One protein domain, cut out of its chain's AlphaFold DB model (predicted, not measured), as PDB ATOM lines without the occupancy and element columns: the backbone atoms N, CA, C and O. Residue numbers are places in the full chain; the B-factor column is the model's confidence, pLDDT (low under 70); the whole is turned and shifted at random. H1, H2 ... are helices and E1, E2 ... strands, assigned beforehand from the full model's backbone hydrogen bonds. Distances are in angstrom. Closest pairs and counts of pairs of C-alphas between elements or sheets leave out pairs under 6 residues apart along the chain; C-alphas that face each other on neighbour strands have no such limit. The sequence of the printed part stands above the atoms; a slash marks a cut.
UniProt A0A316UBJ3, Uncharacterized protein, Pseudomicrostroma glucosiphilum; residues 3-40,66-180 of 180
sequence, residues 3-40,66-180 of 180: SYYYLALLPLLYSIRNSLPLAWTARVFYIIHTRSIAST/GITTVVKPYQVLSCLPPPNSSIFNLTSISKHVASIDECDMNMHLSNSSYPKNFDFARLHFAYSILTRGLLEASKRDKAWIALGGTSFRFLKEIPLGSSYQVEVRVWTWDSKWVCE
ATOM      1  N   SER A   3      26.331 -42.798 -44.368       67.00
ATOM      2  CA  SER A   3      25.882 -41.488 -44.888       67.00
ATOM      3  C   SER A   3      24.981 -40.671 -43.938       67.00
ATOM      4  O   SER A   3      25.134 -39.457 -43.824       67.00
ATOM      5  N   TYR A   4      24.067 -41.310 -43.197       68.88
ATOM      6  CA  TYR A   4      23.047 -40.591 -42.408       68.88
ATOM      7  C   TYR A   4      23.597 -39.879 -41.163       68.88
ATOM      8  O   TYR A   4      23.060 -38.851 -40.756       68.88
ATOM      9  N   TYR A   5      24.701 -40.369 -40.592       70.19
ATOM     10  CA  TYR A   5      25.333 -39.760 -39.417       70.19
ATOM     11  C   TYR A   5      25.900 -38.364 -39.710       70.19
ATOM     12  O   TYR A   5      25.799 -37.467 -38.876       70.19
ATOM     13  N   TYR A   6      26.428 -38.138 -40.918       73.50
ATOM     14  CA  TYR A   6      26.934 -36.823 -41.324       73.50
ATOM     15  C   TYR A   6      25.814 -35.815 -41.583       73.50
ATOM     16  O   TYR A   6      25.982 -34.628 -41.313       73.50
ATOM     17  N   LEU A   7      24.646 -36.277 -42.037       75.75
ATOM     18  CA  LEU A   7      23.476 -35.416 -42.214       75.75
ATOM     19  C   LEU A   7      22.912 -34.936 -40.870       75.75
ATOM     20  O   LEU A   7      22.480 -33.791 -40.774       75.75
ATOM     21  N   ALA A   8      22.983 -35.761 -39.821       71.25
ATOM     22  CA  ALA A   8      22.592 -35.374 -38.462       71.25
ATOM     23  C   ALA A   8      23.559 -34.362 -37.810       71.25
ATOM     24  O   ALA A   8      23.157 -33.610 -36.922       71.25
ATOM     25  N   LEU A   9      24.811 -34.286 -38.273       78.75
ATOM     26  CA  LEU A   9      25.787 -33.296 -37.803       78.75
ATOM     27  C   LEU A   9      25.518 -31.887 -38.348       78.75
ATOM     28  O   LEU A   9      25.829 -30.910 -37.675       78.75
ATOM     29  N   LEU A  10      24.913 -31.753 -39.530       80.19
ATOM     30  CA  LEU A  10      24.623 -30.449 -40.140       80.19
ATOM     31  C   LEU A  10      23.722 -29.532 -39.287       80.19
ATOM     32  O   LEU A  10      24.107 -28.378 -39.091       80.19
ATOM     33  N   PRO A  11      22.571 -29.974 -38.739       76.12
ATOM     34  CA  PRO A  11      21.754 -29.133 -37.862       76.12
ATOM     35  C   PRO A  11      22.463 -28.799 -36.543       76.12
ATOM     36  O   PRO A  11      22.294 -27.700 -36.020       76.12
ATOM     37  N   LEU A  12      23.310 -29.699 -36.038       74.62
ATOM     38  CA  LEU A  12      24.107 -29.466 -34.834       74.62
ATOM     39  C   LEU A  12      25.185 -28.396 -35.077       74.62
ATOM     40  O   LEU A  12      25.302 -27.444 -34.309       74.62
ATOM     41  N   LEU A  13      25.903 -28.482 -36.200       78.25
ATOM     42  CA  LEU A  13      26.866 -27.465 -36.635       78.25
ATOM     43  C   LEU A  13      26.184 -26.122 -36.925       78.25
ATOM     44  O   LEU A  13      26.712 -25.069 -36.569       78.25
ATOM     45  N   TYR A  14      24.992 -26.146 -37.526       78.00
ATOM     46  CA  TYR A  14      24.182 -24.947 -37.734       78.00
ATOM     47  C   TYR A  14      23.751 -24.308 -36.409       78.00
ATOM     48  O   TYR A  14      23.797 -23.085 -36.297       78.00
ATOM     49  N   SER A  15      23.380 -25.105 -35.404       75.25
ATOM     50  CA  SER A  15      23.062 -24.594 -34.067       75.25
ATOM     51  C   SER A  15      24.293 -23.950 -33.426       75.25
ATOM     52  O   SER A  15      24.229 -22.808 -32.988       75.25
ATOM     53  N   ILE A  16      25.448 -24.624 -33.468       77.88
ATOM     54  CA  ILE A  16      26.677 -24.183 -32.786       77.88
ATOM     55  C   ILE A  16      27.370 -23.012 -33.506       77.88
ATOM     56  O   ILE A  16      28.238 -22.356 -32.930       77.88
ATOM     57  N   ARG A  17      26.979 -22.665 -34.741       74.44
ATOM     58  CA  ARG A  17      27.618 -21.596 -35.544       74.44
ATOM     59  C   ARG A  17      27.736 -20.248 -34.818       74.44
ATOM     60  O   ARG A  17      28.572 -19.421 -35.175       74.44
ATOM     61  N   ASN A  18      26.855 -19.992 -33.851       68.81
ATOM     62  CA  ASN A  18      26.834 -18.762 -33.064       68.81
ATOM     63  C   ASN A  18      27.832 -18.771 -31.898       68.81
ATOM     64  O   ASN A  18      28.237 -17.696 -31.458       68.81
ATOM     65  N   SER A  19      28.256 -19.955 -31.458       75.94
ATOM     66  CA  SER A  19      29.104 -20.176 -30.283       75.94
ATOM     67  C   SER A  19      30.473 -20.775 -30.627       75.94
ATOM     68  O   SER A  19      31.194 -21.224 -29.741       75.94
ATOM     69  N   LEU A  20      30.870 -20.750 -31.906       81.81
ATOM     70  CA  LEU A  20      32.243 -21.067 -32.307       81.81
ATOM     71  C   LEU A  20      33.242 -20.111 -31.625       81.81
ATOM     72  O   LEU A  20      32.918 -18.934 -31.404       81.81
ATOM     73  N   PRO A  21      34.470 -20.570 -31.321       76.81
ATOM     74  CA  PRO A  21      35.500 -19.703 -30.764       76.81
ATOM     75  C   PRO A  21      35.688 -18.483 -31.669       76.81
ATOM     76  O   PRO A  21      35.719 -18.598 -32.892       76.81
ATOM     77  N   LEU A  22      35.766 -17.299 -31.057       81.50
ATOM     78  CA  LEU A  22      35.863 -15.996 -31.728       81.50
ATOM     79  C   LEU A  22      34.640 -15.564 -32.562       81.50
ATOM     80  O   LEU A  22      34.632 -14.440 -33.067       81.50
ATOM     81  N   ALA A  23      33.580 -16.370 -32.687       81.62
ATOM     82  CA  ALA A  23      32.382 -15.964 -33.428       81.62
ATOM     83  C   ALA A  23      31.719 -14.737 -32.796       81.62
ATOM     84  O   ALA A  23      31.306 -13.820 -33.506       81.62
ATOM     85  N   TRP A  24      31.680 -14.683 -31.461       83.50
ATOM     86  CA  TRP A  24      31.201 -13.513 -30.732       83.50
ATOM     87  C   TRP A  24      32.043 -12.270 -31.048       83.50
ATOM     88  O   TRP A  24      31.495 -11.259 -31.485       83.50
ATOM     89  N   THR A  25      33.375 -12.360 -30.932       83.19
ATOM     90  CA  THR A  25      34.276 -11.229 -31.208       83.19
ATOM     91  C   THR A  25      34.149 -10.762 -32.653       83.19
ATOM     92  O   THR A  25      34.008  -9.569 -32.903       83.19
ATOM     93  N   ALA A  26      34.113 -11.694 -33.608       84.50
ATOM     94  CA  ALA A  26      33.959 -11.375 -35.021       84.50
ATOM     95  C   ALA A  26      32.636 -10.645 -35.294       84.50
ATOM     96  O   ALA A  26      32.623  -9.677 -36.045       84.50
ATOM     97  N   ARG A  27      31.533 -11.049 -34.650       81.44
ATOM     98  CA  ARG A  27      30.221 -10.391 -34.785       81.44
ATOM     99  C   ARG A  27      30.195  -8.998 -34.181       81.44
ATOM    100  O   ARG A  27      29.692  -8.079 -34.821       81.44
ATOM    101  N   VAL A  28      30.751  -8.833 -32.983       79.69
ATOM    102  CA  VAL A  28      30.868  -7.524 -32.328       79.69
ATOM    103  C   VAL A  28      31.656  -6.567 -33.215       79.69
ATOM    104  O   VAL A  28      31.153  -5.502 -33.575       79.69
ATOM    105  N   PHE A  29      32.848  -6.973 -33.655       80.00
ATOM    106  CA  PHE A  29      33.673  -6.145 -34.528       80.00
ATOM    107  C   PHE A  29      33.049  -5.937 -35.906       80.00
ATOM    108  O   PHE A  29      33.177  -4.850 -36.454       80.00
ATOM    109  N   TYR A  30      32.313  -6.909 -36.446       81.75
ATOM    110  CA  TYR A  30      31.567  -6.743 -37.690       81.75
ATOM    111  C   TYR A  30      30.479  -5.668 -37.571       81.75
ATOM    112  O   TYR A  30      30.402  -4.784 -38.426       81.75
ATOM    113  N   ILE A  31      29.668  -5.691 -36.505       75.50
ATOM    114  CA  ILE A  31      28.647  -4.662 -36.246       75.50
ATOM    115  C   ILE A  31      29.316  -3.292 -36.142       75.50
ATOM    116  O   ILE A  31      28.909  -2.348 -36.814       75.50
ATOM    117  N   ILE A  32      30.392  -3.198 -35.364       73.00
ATOM    118  CA  ILE A  32      31.147  -1.958 -35.203       73.00
ATOM    119  C   ILE A  32      31.695  -1.467 -36.551       73.00
ATOM    120  O   ILE A  32      31.522  -0.302 -36.908       73.00
ATOM    121  N   HIS A  33      32.355  -2.340 -37.312       70.06
ATOM    122  CA  HIS A  33      33.064  -1.974 -38.534       70.06
ATOM    123  C   HIS A  33      32.099  -1.571 -39.649       70.06
ATOM    124  O   HIS A  33      32.273  -0.524 -40.268       70.06
ATOM    125  N   THR A  34      31.032  -2.343 -39.860       69.50
ATOM    126  CA  THR A  34      30.013  -2.033 -40.872       69.50
ATOM    127  C   THR A  34      29.291  -0.724 -40.576       69.50
ATOM    128  O   THR A  34      29.105   0.087 -41.485       69.50
ATOM    129  N   ARG A  35      28.930  -0.467 -39.311       66.88
ATOM    130  CA  ARG A  35      28.265   0.784 -38.912       66.88
ATOM    131  C   ARG A  35      29.206   1.976 -38.967       66.88
ATOM    132  O   ARG A  35      28.811   3.032 -39.458       66.88
ATOM    133  N   SER A  36      30.464   1.784 -38.581       65.00
ATOM    134  CA  SER A  36      31.509   2.791 -38.747       65.00
ATOM    135  C   SER A  36      31.697   3.161 -40.223       65.00
ATOM    136  O   SER A  36      31.673   4.343 -40.550       65.00
ATOM    137  N   ILE A  37      31.802   2.185 -41.135       60.94
ATOM    138  CA  ILE A  37      31.920   2.441 -42.584       60.94
ATOM    139  C   ILE A  37      30.683   3.176 -43.116       60.94
ATOM    140  O   ILE A  37      30.819   4.204 -43.779       60.94
ATOM    141  N   ALA A  38      29.480   2.702 -42.778       61.56
ATOM    142  CA  ALA A  38      28.223   3.317 -43.208       61.56
ATOM    143  C   ALA A  38      28.057   4.765 -42.706       61.56
ATOM    144  O   ALA A  38      27.356   5.566 -43.322       61.56
ATOM    145  N   SER A  39      28.705   5.115 -41.594       52.84
ATOM    146  CA  SER A  39      28.669   6.462 -41.027       52.84
ATOM    147  C   SER A  39      29.642   7.456 -41.675       52.84
ATOM    148  O   SER A  39      29.475   8.662 -41.487       52.84
ATOM    149  N   THR A  40      30.652   6.984 -42.419       53.97
ATOM    150  CA  THR A  40      31.632   7.851 -43.087       53.97
ATOM    151  C   THR A  40      31.095   8.322 -44.442       53.97
ATOM    152  O   THR A  40      30.963   7.515 -45.362       53.97
ATOM    153  N   GLY A  66      39.542  33.043 -42.146       49.50
ATOM    154  CA  GLY A  66      38.845  32.664 -40.916       49.50
ATOM    155  C   GLY A  66      37.383  32.307 -41.161       49.50
ATOM    156  O   GLY A  66      36.562  33.171 -41.442       49.50
ATOM    157  N   ILE A  67      37.080  31.015 -41.079       39.00
ATOM    158  CA  ILE A  67      35.720  30.500 -41.060       39.00
ATOM    159  C   ILE A  67      35.552  29.933 -39.662       39.00
ATOM    160  O   ILE A  67      36.166  28.922 -39.316       39.00
ATOM    161  N   THR A  68      34.713  30.586 -38.863       41.25
ATOM    162  CA  THR A  68      34.031  29.984 -37.719       41.25
ATOM    163  C   THR A  68      33.191  28.847 -38.289       41.25
ATOM    164  O   THR A  68      32.031  29.022 -38.655       41.25
ATOM    165  N   THR A  69      33.806  27.687 -38.528       38.31
ATOM    166  CA  THR A  69      33.082  26.534 -39.048       38.31
ATOM    167  C   THR A  69      32.199  26.058 -37.914       38.31
ATOM    168  O   THR A  69      32.647  25.291 -37.065       38.31
ATOM    169  N   VAL A  70      30.946  26.512 -37.896       40.62
ATOM    170  CA  VAL A  70      29.856  25.728 -37.324       40.62
ATOM    171  C   VAL A  70      29.949  24.386 -38.036       40.62
ATOM    172  O   VAL A  70      29.592  24.263 -39.210       40.62
ATOM    173  N   VAL A  71      30.570  23.409 -37.379       37.31
ATOM    174  CA  VAL A  71      30.649  22.048 -37.892       37.31
ATOM    175  C   VAL A  71      29.207  21.572 -37.902       37.31
ATOM    176  O   VAL A  71      28.666  21.223 -36.859       37.31
ATOM    177  N   LYS A  72      28.548  21.624 -39.067       33.28
ATOM    178  CA  LYS A  72      27.255  20.963 -39.236       33.28
ATOM    179  C   LYS A  72      27.476  19.503 -38.832       33.28
ATOM    180  O   LYS A  72      28.331  18.859 -39.452       33.28
ATOM    181  N   PRO A  73      26.784  18.986 -37.803       40.16
ATOM    182  CA  PRO A  73      26.921  17.587 -37.451       40.16
ATOM    183  C   PRO A  73      26.554  16.767 -38.688       40.16
ATOM    184  O   PRO A  73      25.459  16.887 -39.228       40.16
ATOM    185  N   TYR A  74      27.491  15.945 -39.163       41.75
ATOM    186  CA  TYR A  74      27.300  15.018 -40.287       41.75
ATOM    187  C   TYR A  74      26.460  13.797 -39.870       41.75
ATOM    188  O   TYR A  74      26.636  12.688 -40.376       41.75
ATOM    189  N   GLN A  75      25.555  13.981 -38.912       49.12
ATOM    190  CA  GLN A  75      24.541  12.991 -38.623       49.12
ATOM    191  C   GLN A  75      23.671  12.895 -39.875       49.12
ATOM    192  O   GLN A  75      23.143  13.895 -40.361       49.12
ATOM    193  N   VAL A  76      23.546  11.692 -40.434       46.34
ATOM    194  CA  VAL A  76      22.477  11.411 -41.393       46.34
ATOM    195  C   VAL A  76      21.176  11.598 -40.610       46.34
ATOM    196  O   VAL A  76      20.775  10.711 -39.859       46.34
ATOM    197  N   LEU A  77      20.593  12.797 -40.715       49.62
ATOM    198  CA  LEU A  77      19.407  13.232 -39.970       49.62
ATOM    199  C   LEU A  77      18.212  12.302 -40.186       49.62
ATOM    200  O   LEU A  77      17.345  12.225 -39.329       49.62
ATOM    201  N   SER A  78      18.189  11.557 -41.293       50.12
ATOM    202  CA  SER A  78      17.150  10.567 -41.573       50.12
ATOM    203  C   SER A  78      17.207   9.322 -40.681       50.12
ATOM    204  O   SER A  78      16.232   8.583 -40.639       50.12
ATOM    205  N   CYS A  79      18.319   9.071 -39.977       47.94
ATOM    206  CA  CYS A  79      18.423   7.986 -38.992       47.94
ATOM    207  C   CYS A  79      18.191   8.467 -37.556       47.94
ATOM    208  O   CYS A  79      18.193   7.648 -36.640       47.94
ATOM    209  N   LEU A  80      18.073   9.780 -37.348       55.19
ATOM    210  CA  LEU A  80      17.705  10.302 -36.045       55.19
ATOM    211  C   LEU A  80      16.196  10.140 -35.852       55.19
ATOM    212  O   LEU A  80      15.449  10.167 -36.835       55.19
ATOM    213  N   PRO A  81      15.739   9.988 -34.598       57.06
ATOM    214  CA  PRO A  81      14.336  10.177 -34.260       57.06
ATOM    215  C   PRO A  81      13.767  11.416 -34.976       57.06
ATOM    216  O   PRO A  81      14.460  12.439 -35.041       57.06
ATOM    217  N   PRO A  82      12.536  11.356 -35.522       63.66
ATOM    218  CA  PRO A  82      11.915  12.516 -36.143       63.66
ATOM    219  C   PRO A  82      11.964  13.719 -35.190       63.66
ATOM    220  O   PRO A  82      11.860  13.536 -33.969       63.66
ATOM    221  N   PRO A  83      12.139  14.942 -35.718       58.00
ATOM    222  CA  PRO A  83      12.208  16.138 -34.888       58.00
ATOM    223  C   PRO A  83      10.986  16.195 -33.958       58.00
ATOM    224  O   PRO A  83       9.860  16.001 -34.410       58.00
ATOM    225  N   ASN A  84      11.231  16.421 -32.661       62.47
ATOM    226  CA  ASN A  84      10.272  16.373 -31.539       62.47
ATOM    227  C   ASN A  84       9.893  14.987 -30.984       62.47
ATOM    228  O   ASN A  84       9.005  14.905 -30.135       62.47
ATOM    229  N   SER A  85      10.559  13.901 -31.383       68.31
ATOM    230  CA  SER A  85      10.421  12.622 -30.672       68.31
ATOM    231  C   SER A  85      11.455  12.484 -29.553       68.31
ATOM    232  O   SER A  85      12.622  12.849 -29.694       68.31
ATOM    233  N   SER A  86      10.997  11.990 -28.402       76.69
ATOM    234  CA  SER A  86      11.844  11.757 -27.235       76.69
ATOM    235  C   SER A  86      12.800  10.589 -27.477       76.69
ATOM    236  O   SER A  86      12.395   9.563 -28.029       76.69
ATOM    237  N   ILE A  87      14.041  10.701 -26.994       75.44
ATOM    238  CA  ILE A  87      15.031   9.612 -27.024       75.44
ATOM    239  C   ILE A  87      14.527   8.349 -26.307       75.44
ATOM    240  O   ILE A  87      14.882   7.241 -26.693       75.44
ATOM    241  N   PHE A  88      13.630   8.509 -25.330       82.81
ATOM    242  CA  PHE A  88      13.017   7.413 -24.572       82.81
ATOM    243  C   PHE A  88      12.038   6.564 -25.400       82.81
ATOM    244  O   PHE A  88      11.704   5.449 -25.015       82.81
ATOM    245  N   ASN A  89      11.597   7.065 -26.559       80.62
ATOM    246  CA  ASN A  89      10.748   6.301 -27.475       80.62
ATOM    247  C   ASN A  89      11.568   5.435 -28.446       80.62
ATOM    248  O   ASN A  89      11.001   4.623 -29.178       80.62
ATOM    249  N   LEU A  90      12.896   5.601 -28.481       77.00
ATOM    250  CA  LEU A  90      13.762   4.812 -29.348       77.00
ATOM    251  C   LEU A  90      13.879   3.390 -28.818       77.00
ATOM    252  O   LEU A  90      14.251   3.159 -27.670       77.00
ATOM    253  N   THR A  91      13.585   2.442 -29.699       82.56
ATOM    254  CA  THR A  91      13.560   1.020 -29.381       82.56
ATOM    255  C   THR A  91      14.313   0.243 -30.454       82.56
ATOM    256  O   THR A  91      14.081   0.449 -31.646       82.56
ATOM    257  N   SER A  92      15.185  -0.679 -30.046       83.75
ATOM    258  CA  SER A  92      15.791  -1.674 -30.940       83.75
ATOM    259  C   SER A  92      15.348  -3.070 -30.539       83.75
ATOM    260  O   SER A  92      15.541  -3.482 -29.399       83.75
ATOM    261  N   ILE A  93      14.791  -3.809 -31.498       87.88
ATOM    262  CA  ILE A  93      14.318  -5.181 -31.304       87.88
ATOM    263  C   ILE A  93      15.233  -6.123 -32.080       87.88
ATOM    264  O   ILE A  93      15.397  -5.991 -33.293       87.88
ATOM    265  N   SER A  94      15.798  -7.106 -31.388       87.31
ATOM    266  CA  SER A  94      16.548  -8.205 -31.997       87.31
ATOM    267  C   SER A  94      15.846  -9.533 -31.729       87.31
ATOM    268  O   SER A  94      15.404  -9.801 -30.613       87.31
ATOM    269  N   LYS A  95      15.690 -10.349 -32.774       90.31
ATOM    270  CA  LYS A  95      14.994 -11.639 -32.706       90.31
ATOM    271  C   LYS A  95      16.012 -12.766 -32.602       90.31
ATOM    272  O   LYS A  95      16.964 -12.795 -33.380       90.31
ATOM    273  N   HIS A  96      15.769 -13.693 -31.687       89.62
ATOM    274  CA  HIS A  96      16.645 -14.821 -31.390       89.62
ATOM    275  C   HIS A  96      15.825 -16.101 -31.230       89.62
ATOM    276  O   HIS A  96      14.605 -16.065 -31.052       89.62
ATOM    277  N   VAL A  97      16.507 -17.238 -31.303       90.38
ATOM    278  CA  VAL A  97      15.934 -18.564 -31.063       90.38
ATOM    279  C   VAL A  97      16.836 -19.261 -30.062       90.38
ATOM    280  O   VAL A  97      18.051 -19.234 -30.245       90.38
ATOM    281  N   ALA A  98      16.249 -19.863 -29.027       91.50
ATOM    282  CA  ALA A  98      16.981 -20.617 -28.019       91.50
ATOM    283  C   ALA A  98      17.564 -21.888 -28.649       91.50
ATOM    284  O   ALA A  98      16.885 -22.908 -28.787       91.50
ATOM    285  N   SER A  99      18.813 -21.791 -29.088       89.06
ATOM    286  CA  SER A  99      19.536 -22.885 -29.728       89.06
ATOM    287  C   SER A  99      20.120 -23.853 -28.696       89.06
ATOM    288  O   SER A  99      20.234 -23.534 -27.510       89.06
ATOM    289  N   ILE A 100      20.509 -25.047 -29.150       87.12
ATOM    290  CA  ILE A 100      21.024 -26.126 -28.288       87.12
ATOM    291  C   ILE A 100      22.301 -25.696 -27.555       87.12
ATOM    292  O   ILE A 100      22.502 -26.060 -26.406       87.12
ATOM    293  N   ASP A 101      23.142 -24.887 -28.197       87.75
ATOM    294  CA  ASP A 101      24.393 -24.358 -27.644       87.75
ATOM    295  C   ASP A 101      24.196 -23.259 -26.589       87.75
ATOM    296  O   ASP A 101      25.127 -22.927 -25.862       87.75
ATOM    297  N   GLU A 102      23.004 -22.666 -26.521       88.62
ATOM    298  CA  GLU A 102      22.687 -21.585 -25.585       88.62
ATOM    299  C   GLU A 102      21.903 -22.066 -24.368       88.62
ATOM    300  O   GLU A 102      21.810 -21.339 -23.369       88.62
ATOM    301  N   CYS A 103      21.323 -23.261 -24.472       91.19
ATOM    302  CA  CYS A 103      20.578 -23.906 -23.408       91.19
ATOM    303  C   CYS A 103      21.509 -24.724 -22.510       91.19
ATOM    304  O   CYS A 103      22.538 -25.235 -22.947       91.19
ATOM    305  N   ASP A 104      21.145 -24.834 -21.239       90.81
ATOM    306  CA  ASP A 104      21.841 -25.686 -20.280       90.81
ATOM    307  C   ASP A 104      21.235 -27.102 -20.226       90.81
ATOM    308  O   ASP A 104      20.377 -27.478 -21.031       90.81
ATOM    309  N   MET A 105      21.702 -27.919 -19.276       89.19
ATOM    310  CA  MET A 105      21.251 -29.308 -19.108       89.19
ATOM    311  C   MET A 105      19.753 -29.434 -18.792       89.19
ATOM    312  O   MET A 105      19.189 -30.506 -18.995       89.19
ATOM    313  N   ASN A 106      19.100 -28.359 -18.346       91.50
ATOM    314  CA  ASN A 106      17.667 -28.343 -18.062       91.50
ATOM    315  C   ASN A 106      16.828 -27.990 -19.301       91.50
ATOM    316  O   ASN A 106      15.613 -27.839 -19.201       91.50
ATOM    317  N   MET A 107      17.456 -27.871 -20.478       90.62
ATOM    318  CA  MET A 107      16.796 -27.559 -21.752       90.62
ATOM    319  C   MET A 107      16.084 -26.197 -21.764       90.62
ATOM    320  O   MET A 107      15.128 -25.992 -22.518       90.62
ATOM    321  N   HIS A 108      16.570 -25.246 -20.970       92.94
ATOM    322  CA  HIS A 108      16.181 -23.845 -21.054       92.94
ATOM    323  C   HIS A 108      17.406 -22.969 -21.306       92.94
ATOM    324  O   HIS A 108      18.546 -23.368 -21.062       92.94
ATOM    325  N   LEU A 109      17.173 -21.760 -21.816       93.31
ATOM    326  CA  LEU A 109      18.223 -20.786 -22.083       93.31
ATOM    327  C   LEU A 109      19.046 -20.551 -20.811       93.31
ATOM    328  O   LEU A 109      18.494 -20.205 -19.763       93.31
ATOM    329  N   SER A 110      20.362 -20.737 -20.908       92.88
ATOM    330  CA  SER A 110      21.252 -20.572 -19.766       92.88
ATOM    331  C   SER A 110      21.308 -19.111 -19.323       92.88
ATOM    332  O   SER A 110      21.279 -18.195 -20.150       92.88
ATOM    333  N   ASN A 111      21.479 -18.876 -18.021       92.12
ATOM    334  CA  ASN A 111      21.601 -17.530 -17.451       92.12
ATOM    335  C   ASN A 111      22.733 -16.702 -18.086       92.12
ATOM    336  O   ASN A 111      22.627 -15.482 -18.181       92.12
ATOM    337  N   SER A 112      23.794 -17.351 -18.568       89.50
ATOM    338  CA  SER A 112      24.920 -16.705 -19.258       89.50
ATOM    339  C   SER A 112      24.612 -16.322 -20.714       89.50
ATOM    340  O   SER A 112      25.256 -15.429 -21.269       89.50
ATOM    341  N   SER A 113      23.602 -16.933 -21.336       90.88
ATOM    342  CA  SER A 113      23.202 -16.642 -22.716       90.88
ATOM    343  C   SER A 113      22.404 -15.337 -22.831       90.88
ATOM    344  O   SER A 113      22.474 -14.673 -23.866       90.88
ATOM    345  N   TYR A 114      21.717 -14.911 -21.763       92.56
ATOM    346  CA  TYR A 114      21.012 -13.622 -21.713       92.56
ATOM    347  C   TYR A 114      21.947 -12.422 -21.939       92.56
ATOM    348  O   TYR A 114      21.714 -11.690 -22.903       92.56
ATOM    349  N   PRO A 115      23.020 -12.211 -21.143       91.56
ATOM    350  CA  PRO A 115      23.939 -11.096 -21.368       91.56
ATOM    351  C   PRO A 115      24.653 -11.204 -22.716       91.56
ATOM    352  O   PRO A 115      24.786 -10.202 -23.409       91.56
ATOM    353  N   LYS A 116      25.034 -12.415 -23.147       89.44
ATOM    354  CA  LYS A 116      25.661 -12.639 -24.460       89.44
ATOM    355  C   LYS A 116      24.801 -12.091 -25.606       89.44
ATOM    356  O   LYS A 116      25.311 -11.385 -26.475       89.44
ATOM    357  N   ASN A 117      23.505 -12.407 -25.601       89.31
ATOM    358  CA  ASN A 117      22.587 -12.010 -26.668       89.31
ATOM    359  C   ASN A 117      22.101 -10.560 -26.514       89.31
ATOM    360  O   ASN A 117      21.893  -9.873 -27.519       89.31
ATOM    361  N   PHE A 118      22.023 -10.060 -25.279       91.25
ATOM    362  CA  PHE A 118      21.791  -8.647 -24.977       91.25
ATOM    363  C   PHE A 118      22.926  -7.742 -25.475       91.25
ATOM    364  O   PHE A 118      22.656  -6.695 -26.062       91.25
ATOM    365  N   ASP A 119      24.184  -8.169 -25.354       89.56
ATOM    366  CA  ASP A 119      25.347  -7.417 -25.833       89.56
ATOM    367  C   ASP A 119      25.269  -7.112 -27.338       89.56
ATOM    368  O   ASP A 119      25.590  -6.004 -27.771       89.56
ATOM    369  N   PHE A 120      24.787  -8.051 -28.156       85.75
ATOM    370  CA  PHE A 120      24.591  -7.791 -29.586       85.75
ATOM    371  C   PHE A 120      23.501  -6.748 -29.842       85.75
ATOM    372  O   PHE A 120      23.680  -5.866 -30.687       85.75
ATOM    373  N   ALA A 121      22.385  -6.838 -29.114       87.94
ATOM    374  CA  ALA A 121      21.263  -5.917 -29.244       87.94
ATOM    375  C   ALA A 121      21.661  -4.493 -28.838       87.94
ATOM    376  O   ALA A 121      21.393  -3.542 -29.577       87.94
ATOM    377  N   ARG A 122      22.367  -4.357 -27.710       85.81
ATOM    378  CA  ARG A 122      22.808  -3.063 -27.187       85.81
ATOM    379  C   ARG A 122      23.887  -2.428 -28.057       85.81
ATOM    380  O   ARG A 122      23.806  -1.249 -28.359       85.81
ATOM    381  N   LEU A 123      24.864  -3.202 -28.549       83.50
ATOM    382  CA  LEU A 123      25.889  -2.666 -29.450       83.50
ATOM    383  C   LEU A 123      25.237  -2.179 -30.741       83.50
ATOM    384  O   LEU A 123      25.516  -1.078 -31.208       83.50
ATOM    385  N   HIS A 124      24.316  -2.964 -31.299       80.12
ATOM    386  CA  HIS A 124      23.555  -2.532 -32.460       80.12
ATOM    387  C   HIS A 124      22.782  -1.230 -32.191       80.12
ATOM    388  O   HIS A 124      22.860  -0.314 -33.012       80.12
ATOM    389  N   PHE A 125      22.079  -1.118 -31.058       80.62
ATOM    390  CA  PHE A 125      21.383   0.103 -30.633       80.62
ATOM    391  C   PHE A 125      22.355   1.290 -30.519       80.62
ATOM    392  O   PHE A 125      22.206   2.301 -31.205       80.62
ATOM    393  N   ALA A 126      23.428   1.119 -29.757       78.25
ATOM    394  CA  ALA A 126      24.440   2.123 -29.496       78.25
ATOM    395  C   ALA A 126      25.126   2.664 -30.765       78.25
ATOM    396  O   ALA A 126      25.298   3.876 -30.884       78.25
ATOM    397  N   TYR A 127      25.472   1.807 -31.737       73.50
ATOM    398  CA  TYR A 127      26.107   2.227 -33.002       73.50
ATOM    399  C   TYR A 127      25.140   2.699 -34.086       73.50
ATOM    400  O   TYR A 127      25.562   3.269 -35.094       73.50
ATOM    401  N   SER A 128      23.853   2.383 -33.955       68.88
ATOM    402  CA  SER A 128      22.842   2.842 -34.911       68.88
ATOM    403  C   SER A 128      22.249   4.186 -34.513       68.88
ATOM    404  O   SER A 128      21.986   5.006 -35.392       68.88
ATOM    405  N   ILE A 129      22.062   4.403 -33.209       65.81
ATOM    406  CA  ILE A 129      21.255   5.498 -32.675       65.81
ATOM    407  C   ILE A 129      22.104   6.514 -31.904       65.81
ATOM    408  O   ILE A 129      21.988   7.709 -32.169       65.81
ATOM    409  N   LEU A 130      22.964   6.068 -30.980       64.06
ATOM    410  CA  LEU A 130      23.659   6.968 -30.045       64.06
ATOM    411  C   LEU A 130      24.997   7.488 -30.580       64.06
ATOM    412  O   LEU A 130      25.330   8.660 -30.425       64.06
ATOM    413  N   THR A 131      25.780   6.619 -31.209       59.72
ATOM    414  CA  THR A 131      27.148   6.916 -31.637       59.72
ATOM    415  C   THR A 131      27.407   6.351 -33.019       59.72
ATOM    416  O   THR A 131      26.863   5.324 -33.403       59.72
ATOM    417  N   ARG A 132      28.248   7.031 -33.798       55.66
ATOM    418  CA  ARG A 132      28.548   6.645 -35.183       55.66
ATOM    419  C   ARG A 132      29.930   6.030 -35.383       55.66
ATOM    420  O   ARG A 132      30.314   5.805 -36.520       55.66
ATOM    421  N   GLY A 133      30.699   5.713 -34.344       48.22
ATOM    422  CA  GLY A 133      32.015   5.119 -34.584       48.22
ATOM    423  C   GLY A 133      32.633   4.420 -33.391       48.22
ATOM    424  O   GLY A 133      32.581   4.938 -32.285       48.22
ATOM    425  N   LEU A 134      33.275   3.281 -33.663       49.34
ATOM    426  CA  LEU A 134      34.305   2.737 -32.774       49.34
ATOM    427  C   LEU A 134      35.620   2.377 -33.474       49.34
ATOM    428  O   LEU A 134      36.656   2.424 -32.824       49.34
ATOM    429  N   LEU A 135      35.642   2.006 -34.760       45.56
ATOM    430  CA  LEU A 135      36.860   1.412 -35.332       45.56
ATOM    431  C   LEU A 135      37.787   2.454 -35.993       45.56
ATOM    432  O   LEU A 135      37.813   2.598 -37.204       45.56
ATOM    433  N   GLU A 136      38.580   3.151 -35.176       39.22
ATOM    434  CA  GLU A 136      39.826   3.888 -35.511       39.22
ATOM    435  C   GLU A 136      39.723   5.387 -35.830       39.22
ATOM    436  O   GLU A 136      40.517   6.192 -35.346       39.22
ATOM    437  N   ALA A 137      38.803   5.794 -36.698       41.22
ATOM    438  CA  ALA A 137      39.082   6.925 -37.587       41.22
ATOM    439  C   ALA A 137      37.931   7.927 -37.743       41.22
ATOM    440  O   ALA A 137      37.908   8.694 -38.710       41.22
ATOM    441  N   SER A 138      37.007   8.007 -36.777       42.34
ATOM    442  CA  SER A 138      36.223   9.235 -36.636       42.34
ATOM    443  C   SER A 138      37.155  10.300 -36.068       42.34
ATOM    444  O   SER A 138      37.239  10.516 -34.863       42.34
ATOM    445  N   LYS A 139      37.849  11.023 -36.953       44.31
ATOM    446  CA  LYS A 139      38.527  12.284 -36.608       44.31
ATOM    447  C   LYS A 139      37.577  13.316 -35.964       44.31
ATOM    448  O   LYS A 139      38.036  14.403 -35.639       44.31
ATOM    449  N   ARG A 140      36.276  13.020 -35.848       45.84
ATOM    450  CA  ARG A 140      35.230  13.961 -35.457       45.84
ATOM    451  C   ARG A 140      34.792  13.782 -33.999       45.84
ATOM    452  O   ARG A 140      34.891  14.762 -33.275       45.84
ATOM    453  N   ASP A 141      34.457  12.564 -33.551       49.19
ATOM    454  CA  ASP A 141      33.786  12.395 -32.240       49.19
ATOM    455  C   ASP A 141      34.582  11.612 -31.176       49.19
ATOM    456  O   ASP A 141      34.322  11.792 -29.992       49.19
ATOM    457  N   LYS A 142      35.561  10.766 -31.558       58.19
ATOM    458  CA  LYS A 142      36.447   9.994 -30.642       58.19
ATOM    459  C   LYS A 142      35.757   9.376 -29.399       58.19
ATOM    460  O   LYS A 142      36.363   9.304 -28.331       58.19
ATOM    461  N   ALA A 143      34.508   8.935 -29.521       62.28
ATOM    462  CA  ALA A 143      33.747   8.376 -28.408       62.28
ATOM    463  C   ALA A 143      33.926   6.854 -28.323       62.28
ATOM    464  O   ALA A 143      33.938   6.169 -29.345       62.28
ATOM    465  N   TRP A 144      34.042   6.333 -27.100       69.12
ATOM    466  CA  TRP A 144      34.030   4.901 -26.802       69.12
ATOM    467  C   TRP A 144      32.892   4.594 -25.836       69.12
ATOM    468  O   TRP A 144      32.672   5.339 -24.880       69.12
ATOM    469  N   ILE A 145      32.196   3.481 -26.060       76.12
ATOM    470  CA  ILE A 145      31.133   3.010 -25.170       76.12
ATOM    471  C   ILE A 145      31.685   1.874 -24.322       76.12
ATOM    472  O   ILE A 145      31.996   0.793 -24.821       76.12
ATOM    473  N   ALA A 146      31.828   2.144 -23.029       82.00
ATOM    474  CA  ALA A 146      32.204   1.155 -22.034       82.00
ATOM    475  C   ALA A 146      30.971   0.747 -21.227       82.00
ATOM    476  O   ALA A 146      30.152   1.589 -20.860       82.00
ATOM    477  N   LEU A 147      30.864  -0.546 -20.929       87.50
ATOM    478  CA  LEU A 147      29.818  -1.061 -20.061       87.50
ATOM    479  C   LEU A 147      30.142  -0.715 -18.603       87.50
ATOM    480  O   LEU A 147      31.167  -1.154 -18.086       87.50
ATOM    481  N   GLY A 148      29.280   0.068 -17.948       88.31
ATOM    482  CA  GLY A 148      29.437   0.420 -16.530       88.31
ATOM    483  C   GLY A 148      28.924  -0.655 -15.569       88.31
ATOM    484  O   GLY A 148      29.523  -0.886 -14.524       88.31
ATOM    485  N   GLY A 149      27.830  -1.330 -15.929       90.38
ATOM    486  CA  GLY A 149      27.219  -2.396 -15.140       90.38
ATOM    487  C   GLY A 149      25.945  -2.919 -15.798       90.38
ATOM    488  O   GLY A 149      25.355  -2.241 -16.637       90.38
ATOM    489  N   THR A 150      25.535  -4.134 -15.435       92.06
ATOM    490  CA  THR A 150      24.291  -4.764 -15.903       92.06
ATOM    491  C   THR A 150      23.613  -5.496 -14.754       92.06
ATOM    492  O   THR A 150      24.269  -6.034 -13.864       92.06
ATOM    493  N   SER A 151      22.284  -5.528 -14.777       92.94
ATOM    494  CA  SER A 151      21.475  -6.291 -13.829       92.94
ATOM    495  C   SER A 151      20.389  -7.041 -14.582       92.94
ATOM    496  O   SER A 151      19.683  -6.441 -15.390       92.94
ATOM    497  N   PHE A 152      20.224  -8.329 -14.293       93.12
ATOM    498  CA  PHE A 152      19.199  -9.164 -14.911       93.12
ATOM    499  C   PHE A 152      18.219  -9.650 -13.852       93.12
ATOM    500  O   PHE A 152      18.618 -10.080 -12.770       93.12
ATOM    501  N   ARG A 153      16.930  -9.610 -14.187       95.19
ATOM    502  CA  ARG A 153      15.872 -10.242 -13.402       95.19
ATOM    503  C   ARG A 153      15.223 -11.324 -14.250       95.19
ATOM    504  O   ARG A 153      14.575 -11.029 -15.250       95.19
ATOM    505  N   PHE A 154      15.385 -12.570 -13.830       93.94
ATOM    506  CA  PHE A 154      14.798 -13.720 -14.503       93.94
ATOM    507  C   PHE A 154      13.386 -13.943 -13.959       93.94
ATOM    508  O   PHE A 154      13.204 -14.149 -12.761       93.94
ATOM    509  N   LEU A 155      12.386 -13.820 -14.830       94.25
ATOM    510  CA  LEU A 155      10.971 -13.974 -14.466       94.25
ATOM    511  C   LEU A 155      10.389 -15.291 -14.973       94.25
ATOM    512  O   LEU A 155       9.596 -15.923 -14.283       94.25
ATOM    513  N   LYS A 156      10.754 -15.672 -16.198       93.75
ATOM    514  CA  LYS A 156      10.249 -16.857 -16.879       93.75
ATOM    515  C   LYS A 156      11.360 -17.480 -17.710       93.75
ATOM    516  O   LYS A 156      12.103 -16.770 -18.383       93.75
ATOM    517  N   GLU A 157      11.426 -18.798 -17.665       93.94
ATOM    518  CA  GLU A 157      12.364 -19.594 -18.443       93.94
ATOM    519  C   GLU A 157      11.991 -19.596 -19.932       93.94
ATOM    520  O   GLU A 157      10.814 -19.605 -20.309       93.94
ATOM    521  N   ILE A 158      13.016 -19.593 -20.781       95.19
ATOM    522  CA  ILE A 158      12.890 -19.668 -22.237       95.19
ATOM    523  C   ILE A 158      13.278 -21.098 -22.642       95.19
ATOM    524  O   ILE A 158      14.460 -21.431 -22.553       95.19
ATOM    525  N   PRO A 159      12.328 -21.961 -23.046       95.25
ATOM    526  CA  PRO A 159      12.627 -23.355 -23.359       95.25
ATOM    527  C   PRO A 159      13.389 -23.487 -24.682       95.25
ATOM    528  O   PRO A 159      13.283 -22.630 -25.568       95.25
ATOM    529  N   LEU A 160      14.119 -24.590 -24.835       93.56
ATOM    530  CA  LEU A 160      14.833 -24.943 -26.059       93.56
ATOM    531  C   LEU A 160      13.923 -24.847 -27.298       93.56
ATOM    532  O   LEU A 160      12.785 -25.316 -27.302       93.56
ATOM    533  N   GLY A 161      14.430 -24.228 -28.364       89.94
ATOM    534  CA  GLY A 161      13.727 -24.047 -29.637       89.94
ATOM    535  C   GLY A 161      12.701 -22.912 -29.656       89.94
ATOM    536  O   GLY A 161      12.179 -22.583 -30.722       89.94
ATOM    537  N   SER A 162      12.418 -22.270 -28.519       93.25
ATOM    538  CA  SER A 162      11.508 -21.126 -28.496       93.25
ATOM    539  C   SER A 162      12.151 -19.875 -29.103       93.25
ATOM    540  O   SER A 162      13.348 -19.612 -28.966       93.25
ATOM    541  N   SER A 163      11.336 -19.096 -29.814       93.19
ATOM    542  CA  SER A 163      11.737 -17.788 -30.329       93.19
ATOM    543  C   SER A 163      11.499 -16.724 -29.268       93.19
ATOM    544  O   SER A 163      10.435 -16.685 -28.653       93.19
ATOM    545  N   TYR A 164      12.462 -15.829 -29.093       92.44
ATOM    546  CA  TYR A 164      12.357 -14.720 -28.157       92.44
ATOM    547  C   TYR A 164      12.915 -13.435 -28.769       92.44
ATOM    548  O   TYR A 164      13.580 -13.438 -29.810       92.44
ATOM    549  N   GLN A 165      12.588 -12.307 -28.147       94.19
ATOM    550  CA  GLN A 165      13.018 -10.993 -28.605       94.19
ATOM    551  C   GLN A 165      13.743 -10.280 -27.477       94.19
ATOM    552  O   GLN A 165      13.318 -10.338 -26.326       94.19
ATOM    553  N   VAL A 166      14.843  -9.624 -27.824       92.19
ATOM    554  CA  VAL A 166      15.555  -8.719 -26.929       92.19
ATOM    555  C   VAL A 166      15.267  -7.309 -27.398       92.19
ATOM    556  O   VAL A 166      15.613  -6.933 -28.524       92.19
ATOM    557  N   GLU A 167      14.614  -6.564 -26.525       91.62
ATOM    558  CA  GLU A 167      14.245  -5.177 -26.717       91.62
ATOM    559  C   GLU A 167      15.158  -4.286 -25.872       91.62
ATOM    560  O   GLU A 167      15.354  -4.548 -24.689       91.62
ATOM    561  N   VAL A 168      15.724  -3.254 -26.495       90.31
ATOM    562  CA  VAL A 168      16.602  -2.268 -25.849       90.31
ATOM    563  C   VAL A 168      15.971  -0.891 -25.996       90.31
ATOM    564  O   VAL A 168      15.565  -0.527 -27.107       90.31
ATOM    565  N   ARG A 169      15.890  -0.139 -24.894       88.62
ATOM    566  CA  ARG A 169      15.319   1.214 -24.842       88.62
ATOM    567  C   ARG A 169      16.089   2.057 -23.840       88.62
ATOM    568  O   ARG A 169      16.397   1.587 -22.759       88.62
ATOM    569  N   VAL A 170      16.304   3.334 -24.139       87.75
ATOM    570  CA  VAL A 170      16.896   4.244 -23.148       87.75
ATOM    571  C   VAL A 170      15.891   4.480 -22.025       87.75
ATOM    572  O   VAL A 170      14.756   4.877 -22.288       87.75
ATOM    573  N   TRP A 171      16.319   4.273 -20.783       89.12
ATOM    574  CA  TRP A 171      15.520   4.559 -19.593       89.12
ATOM    575  C   TRP A 171      15.851   5.933 -19.016       89.12
ATOM    576  O   TRP A 171      14.974   6.772 -18.822       89.12
ATOM    577  N   THR A 172      17.136   6.188 -18.780       88.88
ATOM    578  CA  THR A 172      17.652   7.439 -18.210       88.88
ATOM    579  C   THR A 172      19.035   7.730 -18.768       88.88
ATOM    580  O   THR A 172      19.744   6.826 -19.203       88.88
ATOM    581  N   TRP A 173      19.449   8.990 -18.734       86.62
ATOM    582  CA  TRP A 173      20.800   9.384 -19.114       86.62
ATOM    583  C   TRP A 173      21.262  10.566 -18.266       86.62
ATOM    584  O   TRP A 173      20.449  11.317 -17.730       86.62
ATOM    585  N   ASP A 174      22.573  10.700 -18.153       86.88
ATOM    586  CA  ASP A 174      23.269  11.795 -17.494       86.88
ATOM    587  C   ASP A 174      24.453  12.233 -18.378       86.88
ATOM    588  O   ASP A 174      24.722  11.660 -19.434       86.88
ATOM    589  N   SER A 175      25.196  13.239 -17.931       81.25
ATOM    590  CA  SER A 175      26.429  13.758 -18.524       81.25
ATOM    591  C   SER A 175      27.470  12.689 -18.894       81.25
ATOM    592  O   SER A 175      28.250  12.900 -19.822       81.25
ATOM    593  N   LYS A 176      27.491  11.551 -18.184       80.69
ATOM    594  CA  LYS A 176      28.450  10.456 -18.400       80.69
ATOM    595  C   LYS A 176      27.807   9.118 -18.762       80.69
ATOM    596  O   LYS A 176      28.405   8.353 -19.516       80.69
ATOM    597  N   TRP A 177      26.647   8.806 -18.192       84.19
ATOM    598  CA  TRP A 177      26.060   7.466 -18.248       84.19
ATOM    599  C   TRP A 177      24.757   7.458 -19.032       84.19
ATOM    600  O   TRP A 177      23.961   8.387 -18.942       84.19
ATOM    601  N   VAL A 178      24.517   6.365 -19.748       84.12
ATOM    602  CA  VAL A 178      23.219   6.053 -20.347       84.12
ATOM    603  C   VAL A 178      22.775   4.716 -19.772       84.12
ATOM    604  O   VAL A 178      23.549   3.760 -19.765       84.12
ATOM    605  N   CYS A 179      21.550   4.673 -19.258       83.81
ATOM    606  CA  CYS A 179      20.884   3.451 -18.835       83.81
ATOM    607  C   CYS A 179      19.947   3.012 -19.958       83.81
ATOM    608  O   CYS A 179      19.089   3.789 -20.390       83.81
ATOM    609  N   GLU A 180      20.137   1.782 -20.416       78.50
ATOM    610  CA  GLU A 180      19.449   1.148 -21.546       78.50
ATOM    611  C   GLU A 180      18.876  -0.225 -21.175       78.50
ATOM    612  O   GLU A 180      19.315  -0.776 -20.136       78.50
TER     613      GLU A 180
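What this domain is: This is residues 3 to 40 and 66 to 180 of the 180 residues of an uncharacterized protein of Pseudomicrostroma glucosiphilum (UniProt A0A316UBJ3). Look first for a ribbon of two antiparallel strands, E1 and E2, with H3 packed along one face and H2 side by side with H3 beyond it; long loops surround this loose core, and residues 3 to 11 of H1 stick out. The printed part has 153 residues, with named elements in the order H1, H2, E1, H3, E2. The class is mixed, helices and strands, with 63 residues in named elements, under half. The whole is loose, with a radius of gyration of the C-alphas of 19.2 A and spans of 74 by 37 by 27 A.

How they stand to each other: Start at E1, residues 91 to 97, and its antiparallel neighbour E2, residues 163 to 169, at 159 degrees; N 94 and O 166 are 2.9 A apart, within hydrogen-bond range. Next find H3, residues 113 to 130: its closest C-alphas to the strands are Phe 125 to Ser 92, 5.9 A, and Arg 122 to Val 168, 6.4 A. With residues 120 to 128 alone, H3 touches H2, residues 23 to 39, the same way at a shallow tilt of 9 degrees; their closest C-alphas, Tyr 127 and Arg 35, are 6.5 A apart. H1, residues 3 to 16, is apart from the other four elements. Every O i to N i+4 pair is within hydrogen-bond range in H2, against 13 of 14 in H3 and 6 of 10 in H1.

Where its parts are: Find C-alpha 91 at (13.560, 1.020, -29.381); E1 runs 19.8 A from there. E2 covers 20.1 A, ending at C-alpha 169 (15.319, 1.214, -24.842). H3 measures 24.7 A, H2 24.0 A and H1 21.1 A, from C-alpha 3 at (25.882, -41.488, -44.888).

The domain as a whole: The C-alphas of Ser 3 and Gly 66, the two farthest apart, are 75.4 A apart. Residues 41 to 65 are cut out, with 25.9 A between C-alphas 40 and 66. The links E1 to H3 and H3 to E2 are long. Confidence is under 70 for 47 residues, among them 66 to 85 and 128 to 144.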